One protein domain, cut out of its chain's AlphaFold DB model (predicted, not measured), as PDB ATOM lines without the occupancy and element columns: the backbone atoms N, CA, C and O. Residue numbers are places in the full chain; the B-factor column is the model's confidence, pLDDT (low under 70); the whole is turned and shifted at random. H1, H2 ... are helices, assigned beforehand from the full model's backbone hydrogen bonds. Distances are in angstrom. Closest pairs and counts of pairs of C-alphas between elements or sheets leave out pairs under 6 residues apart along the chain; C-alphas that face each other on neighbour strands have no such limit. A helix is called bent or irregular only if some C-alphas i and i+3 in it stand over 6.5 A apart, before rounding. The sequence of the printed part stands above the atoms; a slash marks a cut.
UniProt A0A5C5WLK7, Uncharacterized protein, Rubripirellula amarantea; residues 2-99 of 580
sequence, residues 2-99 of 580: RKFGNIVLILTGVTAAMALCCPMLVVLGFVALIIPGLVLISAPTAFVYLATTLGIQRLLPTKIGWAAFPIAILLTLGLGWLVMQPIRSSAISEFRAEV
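AT A GLANCE: This is residues 2 to 99 of the 580 residues of an uncharacterized protein of Rubripirellula amarantea (UniProt A0A5C5WLK7). Three long helical stretches make a flat, loose zigzag: H4 and H3b meet as a V near the beginning of H4, H3b and H1 meet as a narrower V near the end of H1, and a short helical hairpin of H2 and H3a lies across that end of H1. Residues 81 to 99, of which 81 to 98 belong to H4, stick out as a free arm. The printed part has 98 residues with four named helices, H1, H2, H3 and H4 in that order, and no named strand; the class is all helix. The whole is loose, with a radius of gyration of the C-alphas of 17.4 A, and spans 51 by 43 by 20 A.

HOW THE PARTS SIT: H4, residues 62 to 98, is the longest helix and has a kink of 77 degrees near residue 69. It is irregular, with C-alphas 63 and 66 9.3 A apart, and its line is a rough one. H3, residues 34 to 59, is the hub, touching three other helices; it was assigned as one helix by its hydrogen bonds but is bent, with C-alphas 41 and 44 7.1 A apart. Its arms, H3a of residues 34 to 41 and H3b of residues 44 to 59, stand at a steep tilt of 53 degrees. H4 touches H3b with residues 68 to 77 alone, opposite ways at a steep tilt of 49 degrees; the closest C-alphas are those of Thr 53 and Ala 72, 5.3 A apart. H1, residues 2 to 21, touches H3b, closest at the C-alphas of Ala 16 and Pro 44, 4.3 A apart; they run opposite ways at a shallow tilt of 33 degrees, only just short of steep. With residues 15 to 19 alone H1 touches H3a, about perpendicular at 86 degrees, the closest C-alphas being those of Ala 19 and Leu 40, 5.8 A apart. H2, residues 24 to 32, forms a hairpin with H3a at a shallow tilt of 14 degrees; the C-alphas of Gly 29 and Gly 37, their closest, are 4.1 A apart. H1 and H4 are apart. Every O i to N i+4 pair is within hydrogen-bond range in H1, H2, H3a and H3b, and 25 of 33 are in H4.

IN THESE COORDINATES: H4 measures 51.0 A from C-alpha 62 to C-alpha 98, which is at (276.860, 223.041, 236.472). H3b measures 23.1 A from C-alpha 44 at (277.065, 251.558, 253.485) to C-alpha 59. H1 begins at C-alpha 2 at (275.040, 256.595, 274.066) and measures 28.5 A. H2 and H3a measure 12.1 A and 10.8 A.

THE WHOLE: The two C-alphas farthest apart are those of Lys 3 and Val 99, 52.6 A. The printed part has no cut, and its three links are tight. Mean pLDDT of the printed part is 86.2; residue 2 and residues 62 to 64 are under 70.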
ATOM      1  N   ARG A   2     276.279 256.559 274.890       62.41
ATOM      2  CA  ARG A   2     275.040 256.595 274.066       62.41
ATOM      3  C   ARG A   2     274.876 257.818 273.142       62.41
ATOM      4  O   ARG A   2     274.525 257.643 271.982       62.41
ATOM      5  N   LYS A   3     275.156 259.041 273.622       70.31
ATOM      6  CA  LYS A   3     275.068 260.267 272.795       70.31
ATOM      7  C   LYS A   3     276.079 260.267 271.637       70.31
ATOM      8  O   LYS A   3     275.737 260.668 270.535       70.31
ATOM      9  N   PHE A   4     277.286 259.757 271.881       73.81
ATOM     10  CA  PHE A   4     278.347 259.664 270.877       73.81
ATOM     11  C   PHE A   4     278.017 258.628 269.790       73.81
ATOM     12  O   PHE A   4     278.118 258.935 268.609       73.81
ATOM     13  N   GLY A   5     277.514 257.447 270.171       73.00
ATOM     14  CA  GLY A   5     277.105 256.413 269.210       73.00
ATOM     15  C   GLY A   5     275.999 256.868 268.249       73.00
ATOM     16  O   GLY A   5     276.048 256.551 267.066       73.00
ATOM     17  N   ASN A   6     275.046 257.678 268.726       79.44
ATOM     18  CA  ASN A   6     273.990 258.229 267.873       79.44
ATOM     19  C   ASN A   6     274.528 259.246 266.847       79.44
ATOM     20  O   ASN A   6     274.067 259.251 265.710       79.44
ATOM     21  N   ILE A   7     275.505 260.079 267.222       83.25
ATOM     22  CA  ILE A   7     276.125 261.051 266.303       83.25
ATOM     23  C   ILE A   7     276.895 260.320 265.194       83.25
ATOM     24  O   ILE A   7     276.729 260.639 264.018       83.25
ATOM     25  N   VAL A   8     277.682 259.299 265.555       83.69
ATOM     26  CA  VAL A   8     278.433 258.483 264.585       83.69
ATOM     27  C   VAL A   8     277.487 257.744 263.632       83.69
ATOM     28  O   VAL A   8     277.750 257.684 262.433       83.69
ATOM     29  N   LEU A   9     276.353 257.238 264.129       86.06
ATOM     30  CA  LEU A   9     275.339 256.579 263.302       86.06
ATOM     31  C   LEU A   9     274.694 257.531 262.283       86.06
ATOM     32  O   LEU A   9     274.506 257.155 261.132       86.06
ATOM     33  N   ILE A  10     274.387 258.770 262.680       87.69
ATOM     34  CA  ILE A  10     273.828 259.780 261.765       87.69
ATOM     35  C   ILE A  10     274.848 260.136 260.680       87.69
ATOM     36  O   ILE A  10     274.508 260.143 259.499       87.69
ATOM     37  N   LEU A  11     276.106 260.382 261.060       87.56
ATOM     38  CA  LEU A  11     277.159 260.754 260.113       87.56
ATOM     39  C   LEU A  11     277.435 259.631 259.095       87.56
ATOM     40  O   LEU A  11     277.504 259.879 257.889       87.56
ATOM     41  N   THR A  12     277.549 258.388 259.571       87.50
ATOM     42  CA  THR A  12     277.738 257.208 258.708       87.50
ATOM     43  C   THR A  12     276.512 256.932 257.841       87.50
ATOM     44  O   THR A  12     276.677 256.604 256.671       87.50
ATOM     45  N   GLY A  13     275.299 257.153 258.355       89.06
ATOM     46  CA  GLY A  13     274.054 257.000 257.600       89.06
ATOM     47  C   GLY A  13     273.906 258.006 256.461       89.06
ATOM     48  O   GLY A  13     273.579 257.615 255.344       89.06
ATOM     49  N   VAL A  14     274.213 259.284 256.702       90.94
ATOM     50  CA  VAL A  14     274.210 260.318 255.649       90.94
ATOM     51  C   VAL A  14     275.258 259.997 254.580       90.94
ATOM     52  O   VAL A  14     274.967 260.070 253.387       90.94
ATOM     53  N   THR A  15     276.454 259.570 254.995       88.50
ATOM     54  CA  THR A  15     277.530 259.183 254.068       88.50
ATOM     55  C   THR A  15     277.149 257.957 253.230       88.50
ATOM     56  O   THR A  15     277.338 257.961 252.016       88.50
ATOM     57  N   ALA A  16     276.546 256.939 253.850       90.69
ATOM     58  CA  ALA A  16     276.030 255.756 253.167       90.69
ATOM     59  C   ALA A  16     274.916 256.098 252.166       90.69
ATOM     60  O   ALA A  16     274.934 255.605 251.041       90.69
ATOM     61  N   ALA A  17     273.974 256.966 252.547       91.00
ATOM     62  CA  ALA A  17     272.888 257.400 251.671       91.00
ATOM     63  C   ALA A  17     273.416 258.141 250.434       91.00
ATOM     64  O   ALA A  17     272.997 257.845 249.318       91.00
ATOM     65  N   MET A  18     274.390 259.043 250.611       90.06
ATOM     66  CA  MET A  18     275.041 259.722 249.484       90.06
ATOM     67  C   MET A  18     275.746 258.735 248.548       90.06
ATOM     68  O   MET A  18     275.599 258.848 247.332       90.06
ATOM     69  N   ALA A  19     276.465 257.752 249.100       89.06
ATOM     70  CA  ALA A  19     277.146 256.732 248.304       89.06
ATOM     71  C   ALA A  19     276.156 255.866 247.502       89.06
ATOM     72  O   ALA A  19     276.378 255.627 246.318       89.06
ATOM     73  N   LEU A  20     275.041 255.444 248.109       87.31
ATOM     74  CA  LEU A  20     274.031 254.609 247.447       87.31
ATOM     75  C   LEU A  20     273.209 255.377 246.397       87.31
ATOM     76  O   LEU A  20     272.926 254.825 245.337       87.31
ATOM     77  N   CYS A  21     272.835 256.634 246.661       89.19
ATOM     78  CA  CYS A  21     272.057 257.452 245.721       89.19
ATOM     79  C   CYS A  21     272.895 257.963 244.542       89.19
ATOM     80  O   CYS A  21     272.370 258.113 243.441       89.19
ATOM     81  N   CYS A  22     274.189 258.209 244.763       88.88
ATOM     82  CA  CYS A  22     275.109 258.698 243.742       88.88
ATOM     83  C   CYS A  22     276.393 257.845 243.700       88.88
ATOM     84  O   CYS A  22     277.459 258.332 244.086       88.88
ATOM     85  N   PRO A  23     276.345 256.601 243.177       87.00
ATOM     86  CA  PRO A  23     277.500 255.693 243.151       87.00
ATOM     87  C   PRO A  23     278.728 256.257 242.417       87.00
ATOM     88  O   PRO A  23     279.866 255.944 242.761       87.00
ATOM     89  N   MET A  24     278.520 257.161 241.452       87.00
ATOM     90  CA  MET A  24     279.604 257.866 240.752       87.00
ATOM     91  C   MET A  24     280.473 258.732 241.678       87.00
ATOM     92  O   MET A  24     281.624 259.004 241.346       87.00
ATOM     93  N   LEU A  25     279.981 259.127 242.859       85.94
ATOM     94  CA  LEU A  25     280.796 259.826 243.858       85.94
ATOM     95  C   LEU A  25     281.929 258.952 244.398       85.94
ATOM     96  O   LEU A  25     282.986 259.480 244.727       85.94
ATOM     97  N   VAL A  26     281.743 257.632 244.465       84.88
ATOM     98  CA  VAL A  26     282.794 256.692 244.882       84.88
ATOM     99  C   VAL A  26     283.932 256.710 243.859       84.88
ATOM    100  O   VAL A  26     285.097 256.825 244.233       84.88
ATOM    101  N   VAL A  27     283.587 256.676 242.567       84.56
ATOM    102  CA  VAL A  27     284.538 256.767 241.447       84.56
ATOM    103  C   VAL A  27     285.288 258.096 241.478       84.56
ATOM    104  O   VAL A  27     286.515 258.106 241.461       84.56
ATOM    105  N   LEU A  28     284.562 259.216 241.570       84.44
ATOM    106  CA  LEU A  28     285.158 260.550 241.693       84.44
ATOM    107  C   LEU A  28     286.047 260.656 242.932       84.44
ATOM    108  O   LEU A  28     287.103 261.277 242.869       84.44
ATOM    109  N   GLY A  29     285.646 260.009 244.029       82.69
ATOM    110  CA  GLY A  29     286.446 259.838 245.230       82.69
ATOM    111  C   GLY A  29     287.788 259.208 244.895       82.69
ATOM    112  O   GLY A  29     288.802 259.863 245.077       82.69
ATOM    113  N   PHE A  30     287.805 258.001 244.322       84.81
ATOM    114  CA  PHE A  30     289.049 257.322 243.936       84.81
ATOM    115  C   PHE A  30     289.910 258.112 242.940       84.81
ATOM    116  O   PHE A  30     291.134 258.076 243.054       84.81
ATOM    117  N   VAL A  31     289.292 258.831 241.997       83.56
ATOM    118  CA  VAL A  31     290.003 259.661 241.009       83.56
ATOM    119  C   VAL A  31     290.633 260.899 241.655       83.56
ATOM    120  O   VAL A  31     291.757 261.254 241.313       83.56
ATOM    121  N   ALA A  32     289.935 261.556 242.584       83.00
ATOM    122  CA  ALA A  32     290.436 262.752 243.253       83.00
ATOM    123  C   ALA A  32     291.449 262.411 244.360       83.00
ATOM    124  O   ALA A  32     292.516 263.018 244.418       83.00
ATOM    125  N   LEU A  33     291.118 261.453 245.238       81.56
ATOM    126  CA  LEU A  33     291.920 260.994 246.377       81.56
ATOM    127  C   LEU A  33     291.495 259.569 246.804       81.56
ATOM    128  O   LEU A  33     290.348 259.326 247.175       81.56
ATOM    129  N   ILE A  34     292.447 258.636 246.894       82.25
ATOM    130  CA  ILE A  34     292.180 257.222 247.241       82.25
ATOM    131  C   ILE A  34     291.372 257.070 248.551       82.25
ATOM    132  O   ILE A  34     290.466 256.241 248.632       82.25
ATOM    133  N   ILE A  35     291.658 257.891 249.570       86.81
ATOM    134  CA  ILE A  35     291.045 257.783 250.906       86.81
ATOM    135  C   ILE A  35     289.531 258.099 250.892       86.81
ATOM    136  O   ILE A  35     288.763 257.258 251.356       86.81
ATOM    137  N   PRO A  36     289.052 259.239 250.352       85.62
ATOM    138  CA  PRO A  36     287.625 259.484 250.133       85.62
ATOM    139  C   PRO A  36     286.891 258.364 249.390       85.62
ATOM    140  O   PRO A  36     285.789 258.001 249.798       85.62
ATOM    141  N   GLY A  37     287.505 257.773 248.357       85.38
ATOM    142  CA  GLY A  37     286.942 256.612 247.657       85.38
ATOM    143  C   GLY A  37     286.734 255.410 248.586       85.38
ATOM    144  O   GLY A  37     285.637 254.854 248.646       85.38
ATOM    145  N   LEU A  38     287.751 255.069 249.391       88.12
ATOM    146  CA  LEU A  38     287.693 253.984 250.383       88.12
ATOM    147  C   LEU A  38     286.666 254.226 251.502       88.12
ATOM    148  O   LEU A  38     286.039 253.285 251.998       88.12
ATOM    149  N   VAL A  39     286.462 255.478 251.913       88.75
ATOM    150  CA  VAL A  39     285.428 255.819 252.900       88.75
ATOM    151  C   VAL A  39     284.038 255.664 252.284       88.75
ATOM    152  O   VAL A  39     283.168 255.049 252.895       88.75
ATOM    153  N   LEU A  40     283.826 256.158 251.063       88.19
ATOM    154  CA  LEU A  40     282.523 256.096 250.395       88.19
ATOM    155  C   LEU A  40     282.114 254.664 250.020       88.19
ATOM    156  O   LEU A  40     280.946 254.317 250.180       88.19
ATOM    157  N   ILE A  41     283.053 253.813 249.587       90.38
ATOM    158  CA  ILE A  41     282.772 252.399 249.279       90.38
ATOM    159  C   ILE A  41     282.417 251.590 250.537       90.38
ATOM    160  O   ILE A  41     281.554 250.717 250.493       90.38
ATOM    161  N   SER A  42     283.049 251.888 251.679       90.81
ATOM    162  CA  SER A  42     282.842 251.146 252.932       90.81
ATOM    163  C   SER A  42     281.690 251.688 253.787       90.81
ATOM    164  O   SER A  42     281.159 250.948 254.619       90.81
ATOM    165  N   ALA A  43     281.263 252.939 253.579       91.44
ATOM    166  CA  ALA A  43     280.250 253.610 254.394       91.44
ATOM    167  C   ALA A  43     278.902 252.866 254.488       91.44
ATOM    168  O   ALA A  43     278.409 252.728 255.612       91.44
ATOM    169  N   PRO A  44     278.308 252.330 253.397       92.44
ATOM    170  CA  PRO A  44     277.065 251.558 253.485       92.44
ATOM    171  C   PRO A  44     277.191 250.324 254.382       92.44
ATOM    172  O   PRO A  44     276.348 250.088 255.249       92.44
ATOM    173  N   THR A  45     278.285 249.574 254.232       92.56
ATOM    174  CA  THR A  45     278.580 248.407 255.071       92.56
ATOM    175  C   THR A  45     278.763 248.833 256.526       92.56
ATOM    176  O   THR A  45     278.082 248.318 257.411       92.56
ATOM    177  N   ALA A  46     279.622 249.824 256.787       91.75
ATOM    178  CA  ALA A  46     279.902 250.309 258.137       91.75
ATOM    179  C   ALA A  46     278.635 250.796 258.860       91.75
ATOM    180  O   ALA A  46     278.438 250.481 260.035       91.75
ATOM    181  N   PHE A  47     277.751 251.509 258.157       93.06
ATOM    182  CA  PHE A  47     276.472 251.961 258.697       93.06
ATOM    183  C   PHE A  47     275.576 250.790 259.117       93.06
ATOM    184  O   PHE A  47     275.072 250.799 260.239       93.06
ATOM    185  N   VAL A  48     275.413 249.763 258.272       92.31
ATOM    186  CA  VAL A  48     274.579 248.590 258.596       92.31
ATOM    187  C   VAL A  48     275.113 247.845 259.820       92.31
ATOM    188  O   VAL A  48     274.342 247.539 260.732       92.31
ATOM    189  N   TYR A  49     276.425 247.598 259.904       92.44
ATOM    190  CA  TYR A  49     277.010 246.936 261.078       92.44
ATOM    191  C   TYR A  49     276.864 247.779 262.348       92.44
ATOM    192  O   TYR A  49     276.530 247.244 263.408       92.44
ATOM    193  N   LEU A  50     277.061 249.096 262.261       90.44
ATOM    194  CA  LEU A  50     276.921 249.991 263.407       90.44
ATOM    195  C   LEU A  50     275.463 250.082 263.886       90.44
ATOM    196  O   LEU A  50     275.208 250.012 265.091       90.44
ATOM    197  N   ALA A  51     274.511 250.197 262.956       90.75
ATOM    198  CA  ALA A  51     273.079 250.230 263.242       90.75
ATOM    199  C   ALA A  51     272.630 248.953 263.963       90.75
ATOM    200  O   ALA A  51     272.006 249.026 265.026       90.75
ATOM    201  N   THR A  52     273.015 247.790 263.434       90.44
ATOM    202  CA  THR A  52     272.680 246.483 264.009       90.44
ATOM    203  C   THR A  52     273.342 246.280 265.373       90.44
ATOM    204  O   THR A  52     272.667 245.875 266.318       90.44
ATOM    205  N   THR A  53     274.614 246.666 265.528       88.88
ATOM    206  CA  THR A  53     275.332 246.582 266.813       88.88
ATOM    207  C   THR A  53     274.631 247.403 267.896       88.88
ATOM    208  O   THR A  53     274.391 246.909 268.998       88.88
ATOM    209  N   LEU A  54     274.252 248.649 267.595       87.62
ATOM    210  CA  LEU A  54     273.529 249.508 268.541       87.62
ATOM    211  C   LEU A  54     272.112 248.990 268.828       87.62
ATOM    212  O   LEU A  54     271.633 249.137 269.954       87.62
ATOM    213  N   GLY A  55     271.454 248.379 267.840       86.50
ATOM    214  CA  GLY A  55     270.171 247.698 268.005       86.50
ATOM    215  C   GLY A  55     270.262 246.531 268.990       86.50
ATOM    216  O   GLY A  55     269.556 246.527 269.997       86.50
ATOM    217  N   ILE A  56     271.194 245.602 268.767       87.19
ATOM    218  CA  ILE A  56     271.436 244.442 269.640       87.19
ATOM    219  C   ILE A  56     271.856 244.895 271.043       87.19
ATOM    220  O   ILE A  56     271.338 244.389 272.038       87.19
ATOM    221  N   GLN A  57     272.729 245.902 271.153       84.50
ATOM    222  CA  GLN A  57     273.151 246.441 272.447       84.50
ATOM    223  C   GLN A  57     271.972 246.962 273.283       84.50
ATOM    224  O   GLN A  57     271.994 246.851 274.507       84.50
ATOM    225  N   ARG A  58     270.945 247.541 272.647       83.38
ATOM    226  CA  ARG A  58     269.745 248.030 273.348       83.38
ATOM    227  C   ARG A  58     268.843 246.900 273.845       83.38
ATOM    228  O   ARG A  58     268.089 247.132 274.784       83.38
ATOM    229  N   LEU A  59     268.934 245.718 273.239       83.25
ATOM    230  CA  LEU A  59     268.171 244.523 273.607       83.25
ATOM    231  C   LEU A  59     268.886 243.660 274.662       83.25
ATOM    232  O   LEU A  59     268.240 242.862 275.336       83.25
ATOM    233  N   LEU A  60     270.203 243.824 274.840       82.06
ATOM    234  CA  LEU A  60     270.976 243.109 275.859       82.06
ATOM    235  C   LEU A  60     270.623 243.590 277.285       82.06
ATOM    236  O   LEU A  60     270.488 244.795 277.521       82.06
ATOM    237  N   PRO A  61     270.517 242.678 278.273       76.69
ATOM    238  CA  PRO A  61     270.148 243.039 279.636       76.69
ATOM    239  C   PRO A  61     271.169 243.983 280.282       76.69
ATOM    240  O   PRO A  61     272.384 243.797 280.195       76.69
ATOM    241  N   THR A  62     270.661 244.977 281.014       65.56
ATOM    242  CA  THR A  62     271.442 246.054 281.656       65.56
ATOM    243  C   THR A  62     272.512 245.561 282.635       65.56
ATOM    244  O   THR A  62     273.466 246.287 282.913       65.56
ATOM    245  N   LYS A  63     272.399 244.316 283.115       67.06
ATOM    246  CA  LYS A  63     273.346 243.664 284.034       67.06
ATOM    247  C   LYS A  63     274.692 243.287 283.391       67.06
ATOM    248  O   LYS A  63     275.634 243.005 284.119       67.06
ATOM    249  N   ILE A  64     274.805 243.302 282.059       66.94
ATOM    250  CA  ILE A  64     276.028 242.920 281.321       66.94
ATOM    251  C   ILE A  64     277.077 244.059 281.299       66.94
ATOM    252  O   ILE A  64     278.250 243.844 280.989       66.94
ATOM    253  N   GLY A  65     276.697 245.283 281.687       71.12
ATOM    254  CA  GLY A  65     277.637 246.389 281.892       71.12
ATOM    255  C   GLY A  65     278.487 246.711 280.654       71.12
ATOM    256  O   GLY A  65     277.974 246.832 279.542       71.12
ATOM    257  N   TRP A  66     279.800 246.878 280.843       70.62
ATOM    258  CA  TRP A  66     280.733 247.294 279.784       70.62
ATOM    259  C   TRP A  66     281.005 246.191 278.745       70.62
ATOM    260  O   TRP A  66     281.394 246.499 277.620       70.62
ATOM    261  N   ALA A  67     280.718 244.924 279.072       75.88
ATOM    262  CA  ALA A  67     280.850 243.798 278.147       75.88
ATOM    263  C   ALA A  67     279.739 243.754 277.076       75.88
ATOM    264  O   ALA A  67     279.856 243.031 276.091       75.88
ATOM    265  N   ALA A  68     278.673 244.554 277.211       78.06
ATOM    266  CA  ALA A  68     277.537 244.520 276.287       78.06
ATOM    267  C   ALA A  68     277.902 244.962 274.859       78.06
ATOM    268  O   ALA A  68     277.322 244.478 273.893       78.06
ATOM    269  N   PHE A  69     278.865 245.876 274.711       81.00
ATOM    270  CA  PHE A  69     279.305 246.368 273.405       81.00
ATOM    271  C   PHE A  69     280.128 245.338 272.605       81.00
ATOM    272  O   PHE A  69     279.741 245.058 271.472       81.00
ATOM    273  N   PRO A  70     281.194 244.710 273.153       83.00
ATOM    274  CA  PRO A  70     281.915 243.662 272.426       83.00
ATOM    275  C   PRO A  70     281.032 242.441 272.128       83.00
ATOM    276  O   PRO A  70     281.134 241.875 271.042       83.00
ATOM    277  N   ILE A  71     280.108 242.081 273.031       85.62
ATOM    278  CA  ILE A  71     279.122 241.016 272.779       85.62
ATOM    279  C   ILE A  71     278.202 241.392 271.608       85.62
ATOM    280  O   ILE A  71     277.984 240.575 270.718       85.62
ATOM    281  N   ALA A  72     277.697 242.630 271.555       85.44
ATOM    282  CA  ALA A  72     276.856 243.089 270.450       85.44
ATOM    283  C   ALA A  72     277.598 243.108 269.102       85.44
ATOM    284  O   ALA A  72     277.002 242.763 268.083       85.44
ATOM    285  N   ILE A  73     278.890 243.459 269.083       86.94
ATOM    286  CA  ILE A  73     279.723 243.387 267.870       86.94
ATOM    287  C   ILE A  73     279.847 241.938 267.394       86.94
ATOM    288  O   ILE A  73     279.592 241.662 266.224       86.94
ATOM    289  N   LEU A  74     280.187 241.007 268.293       90.25
ATOM    290  CA  LEU A  74     280.305 239.584 267.958       90.25
ATOM    291  C   LEU A  74     278.984 239.013 267.433       90.25
ATOM    292  O   LEU A  74     278.983 238.318 266.420       90.25
ATOM    293  N   LEU A  75     277.858 239.354 268.068       90.62
ATOM    294  CA  LEU A  75     276.529 238.950 267.605       90.62
ATOM    295  C   LEU A  75     276.190 239.548 266.237       90.62
ATOM    296  O   LEU A  75     275.600 238.865 265.409       90.62
ATOM    297  N   THR A  76     276.588 240.794 265.972       90.88
ATOM    298  CA  THR A  76     276.356 241.436 264.671       90.88
ATOM    299  C   THR A  76     277.190 240.791 263.567       90.88
ATOM    300  O   THR A  76     276.667 240.524 262.488       90.88
ATOM    301  N   LEU A  77     278.468 240.495 263.829       90.81
ATOM    302  CA  LEU A  77     279.328 239.760 262.898       90.81
ATOM    303  C   LEU A  77     278.793 238.344 262.653       90.81
ATOM    304  O   LEU A  77     278.710 237.910 261.506       90.81
ATOM    305  N   GLY A  78     278.359 237.658 263.715       91.94
ATOM    306  CA  GLY A  78     277.712 236.350 263.628       91.94
ATOM    307  C   GLY A  78     276.422 236.387 262.810       91.94
ATOM    308  O   GLY A  78     276.209 235.510 261.980       91.94
ATOM    309  N   LEU A  79     275.597 237.427 262.970       92.25
ATOM    310  CA  LEU A  79     274.383 237.627 262.177       92.25
ATOM    311  C   LEU A  79     274.708 237.899 260.703       92.25
ATOM    312  O   LEU A  79     274.101 237.295 259.823       92.25
ATOM    313  N   GLY A  80     275.693 238.760 260.428       89.69
ATOM    314  CA  GLY A  80     276.164 239.046 259.072       89.69
ATOM    315  C   GLY A  80     276.729 237.811 258.364       89.69
ATOM    316  O   GLY A  80     276.573 237.680 257.155       89.69
ATOM    317  N   TRP A  81     277.342 236.887 259.107       93.56
ATOM    318  CA  TRP A  81     277.752 235.577 258.602       93.56
ATOM    319  C   TRP A  81     276.549 234.651 258.369       93.56
ATOM    320  O   TRP A  81     276.406 234.096 257.282       93.56
ATOM    321  N   LEU A  82     275.653 234.528 259.355       93.25
ATOM    322  CA  LEU A  82     274.508 233.611 259.341       93.25
ATOM    323  C   LEU A  82     273.508 233.933 258.224       93.25
ATOM    324  O   LEU A  82     273.030 233.017 257.563       93.25
ATOM    325  N   VAL A  83     273.234 235.216 257.972       91.56
ATOM    326  CA  VAL A  83     272.351 235.661 256.876       91.56
ATOM    327  C   VAL A  83     272.936 235.308 255.506       91.56
ATOM    328  O   VAL A  83     272.191 234.958 254.593       91.56
ATOM    329  N   MET A  84     274.262 235.361 255.359       91.75
ATOM    330  CA  MET A  84     274.917 235.068 254.084       91.75
ATOM    331  C   MET A  84     275.076 233.574 253.807       91.75
ATOM    332  O   MET A  84     275.091 233.192 252.639       91.75
ATOM    333  N   GLN A  85     275.167 232.725 254.839       91.94
ATOM    334  CA  GLN A  85     275.372 231.283 254.661       91.94
ATOM    335  C   GLN A  85     274.367 230.603 253.714       91.94
ATOM    336  O   GLN A  85     274.849 229.941 252.797       91.94
ATOM    337  N   PRO A  86     273.030 230.754 253.849       92.31
ATOM    338  CA  PRO A  86     272.086 230.055 252.972       92.31
ATOM    339  C   PRO A  86     272.181 230.516 251.511       92.31
ATOM    340  O   PRO A  86     272.152 229.693 250.597       92.31
ATOM    341  N   ILE A  87     272.358 231.822 251.281       90.12
ATOM    342  CA  ILE A  87     272.488 232.395 249.930       90.12
ATOM    343  C   ILE A  87     273.786 231.900 249.288       90.12
ATOM    344  O   ILE A  87     273.796 231.432 248.153       90.12
ATOM    345  N   ARG A  88     274.888 231.945 250.044       92.31
ATOM    346  CA  ARG A  88     276.191 231.468 249.590       92.31
ATOM    347  C   ARG A  88     276.187 229.962 249.332       92.31
ATOM    348  O   ARG A  88     276.778 229.532 248.349       92.31
ATOM    349  N   SER A  89     275.552 229.154 250.182       92.69
ATOM    350  CA  SER A  89     275.469 227.707 249.960       92.69
ATOM    351  C   SER A  89     274.656 227.367 248.717       92.69
ATOM    352  O   SER A  89     275.091 226.492 247.974       92.69
ATOM    353  N   SER A  90     273.550 228.083 248.460       92.12
ATOM    354  CA  SER A  90     272.765 227.929 247.225       92.12
ATOM    355  C   SER A  90     273.620 228.242 246.000       92.12
ATOM    356  O   SER A  90     273.807 227.373 245.156       92.12
ATOM    357  N   ALA A  91     274.266 229.412 245.982       88.88
ATOM    358  CA  ALA A  91     275.138 229.844 244.888       88.88
ATOM    359  C   ALA A  91     276.289 228.855 244.619       88.88
ATOM    360  O   ALA A  91     276.592 228.510 243.480       88.88
ATOM    361  N   ILE A  92     276.920 228.332 245.678       92.50
ATOM    362  CA  ILE A  92     277.970 227.311 245.544       92.50
ATOM    363  C   ILE A  92     277.399 225.993 245.016       92.50
ATOM    364  O   ILE A  92     278.066 225.328 244.227       92.50
ATOM    365  N   SER A  93     276.207 225.585 245.460       92.38
ATOM    366  CA  SER A  93     275.575 224.361 244.965       92.38
ATOM    367  C   SER A  93     275.153 224.477 243.503       92.38
ATOM    368  O   SER A  93     275.417 223.549 242.751       92.38
ATOM    369  N   GLU A  94     274.609 225.622 243.084       90.31
ATOM    370  CA  GLU A  94     274.254 225.918 241.690       90.31
ATOM    371  C   GLU A  94     275.500 225.921 240.801       90.31
ATOM    372  O   GLU A  94     275.533 225.244 239.779       90.31
ATOM    373  N   PHE A  95     276.578 226.588 241.235       90.75
ATOM    374  CA  PHE A  95     277.858 226.543 240.530       90.75
ATOM    375  C   PHE A  95     278.387 225.108 240.402       90.75
ATOM    376  O   PHE A  95     278.758 224.680 239.316       90.75
ATOM    377  N   ARG A  96     278.407 224.335 241.494       91.19
ATOM    378  CA  ARG A  96     278.911 222.950 241.480       91.19
ATOM    379  C   ARG A  96     278.034 221.989 240.683       91.19
ATOM    380  O   ARG A  96     278.572 221.016 240.176       91.19
ATOM    381  N   ALA A  97     276.728 222.233 240.610       88.81
ATOM    382  CA  ALA A  97     275.813 221.429 239.810       88.81
ATOM    383  C   ALA A  97     276.097 221.583 238.308       88.81
ATOM    384  O   ALA A  97     275.979 220.611 237.571       88.81
ATOM    385  N   GLU A  98     276.531 222.771 237.877       88.44
ATOM    386  CA  GLU A  98     276.860 223.041 236.472       88.44
ATOM    387  C   GLU A  98     278.309 222.728 236.089       88.44
ATOM    388  O   GLU A  98     278.613 222.494 234.916       88.44
ATOM    389  N   VAL A  99     279.234 222.721 237.050       89.00
ATOM    390  CA  VAL A  99     280.635 222.380 236.780       89.00
ATOM    391  C   VAL A  99     280.744 220.891 236.467       89.00
ATOM    392  O   VAL A  99     280.681 220.036 237.347       89.00
TER     393      VAL A  99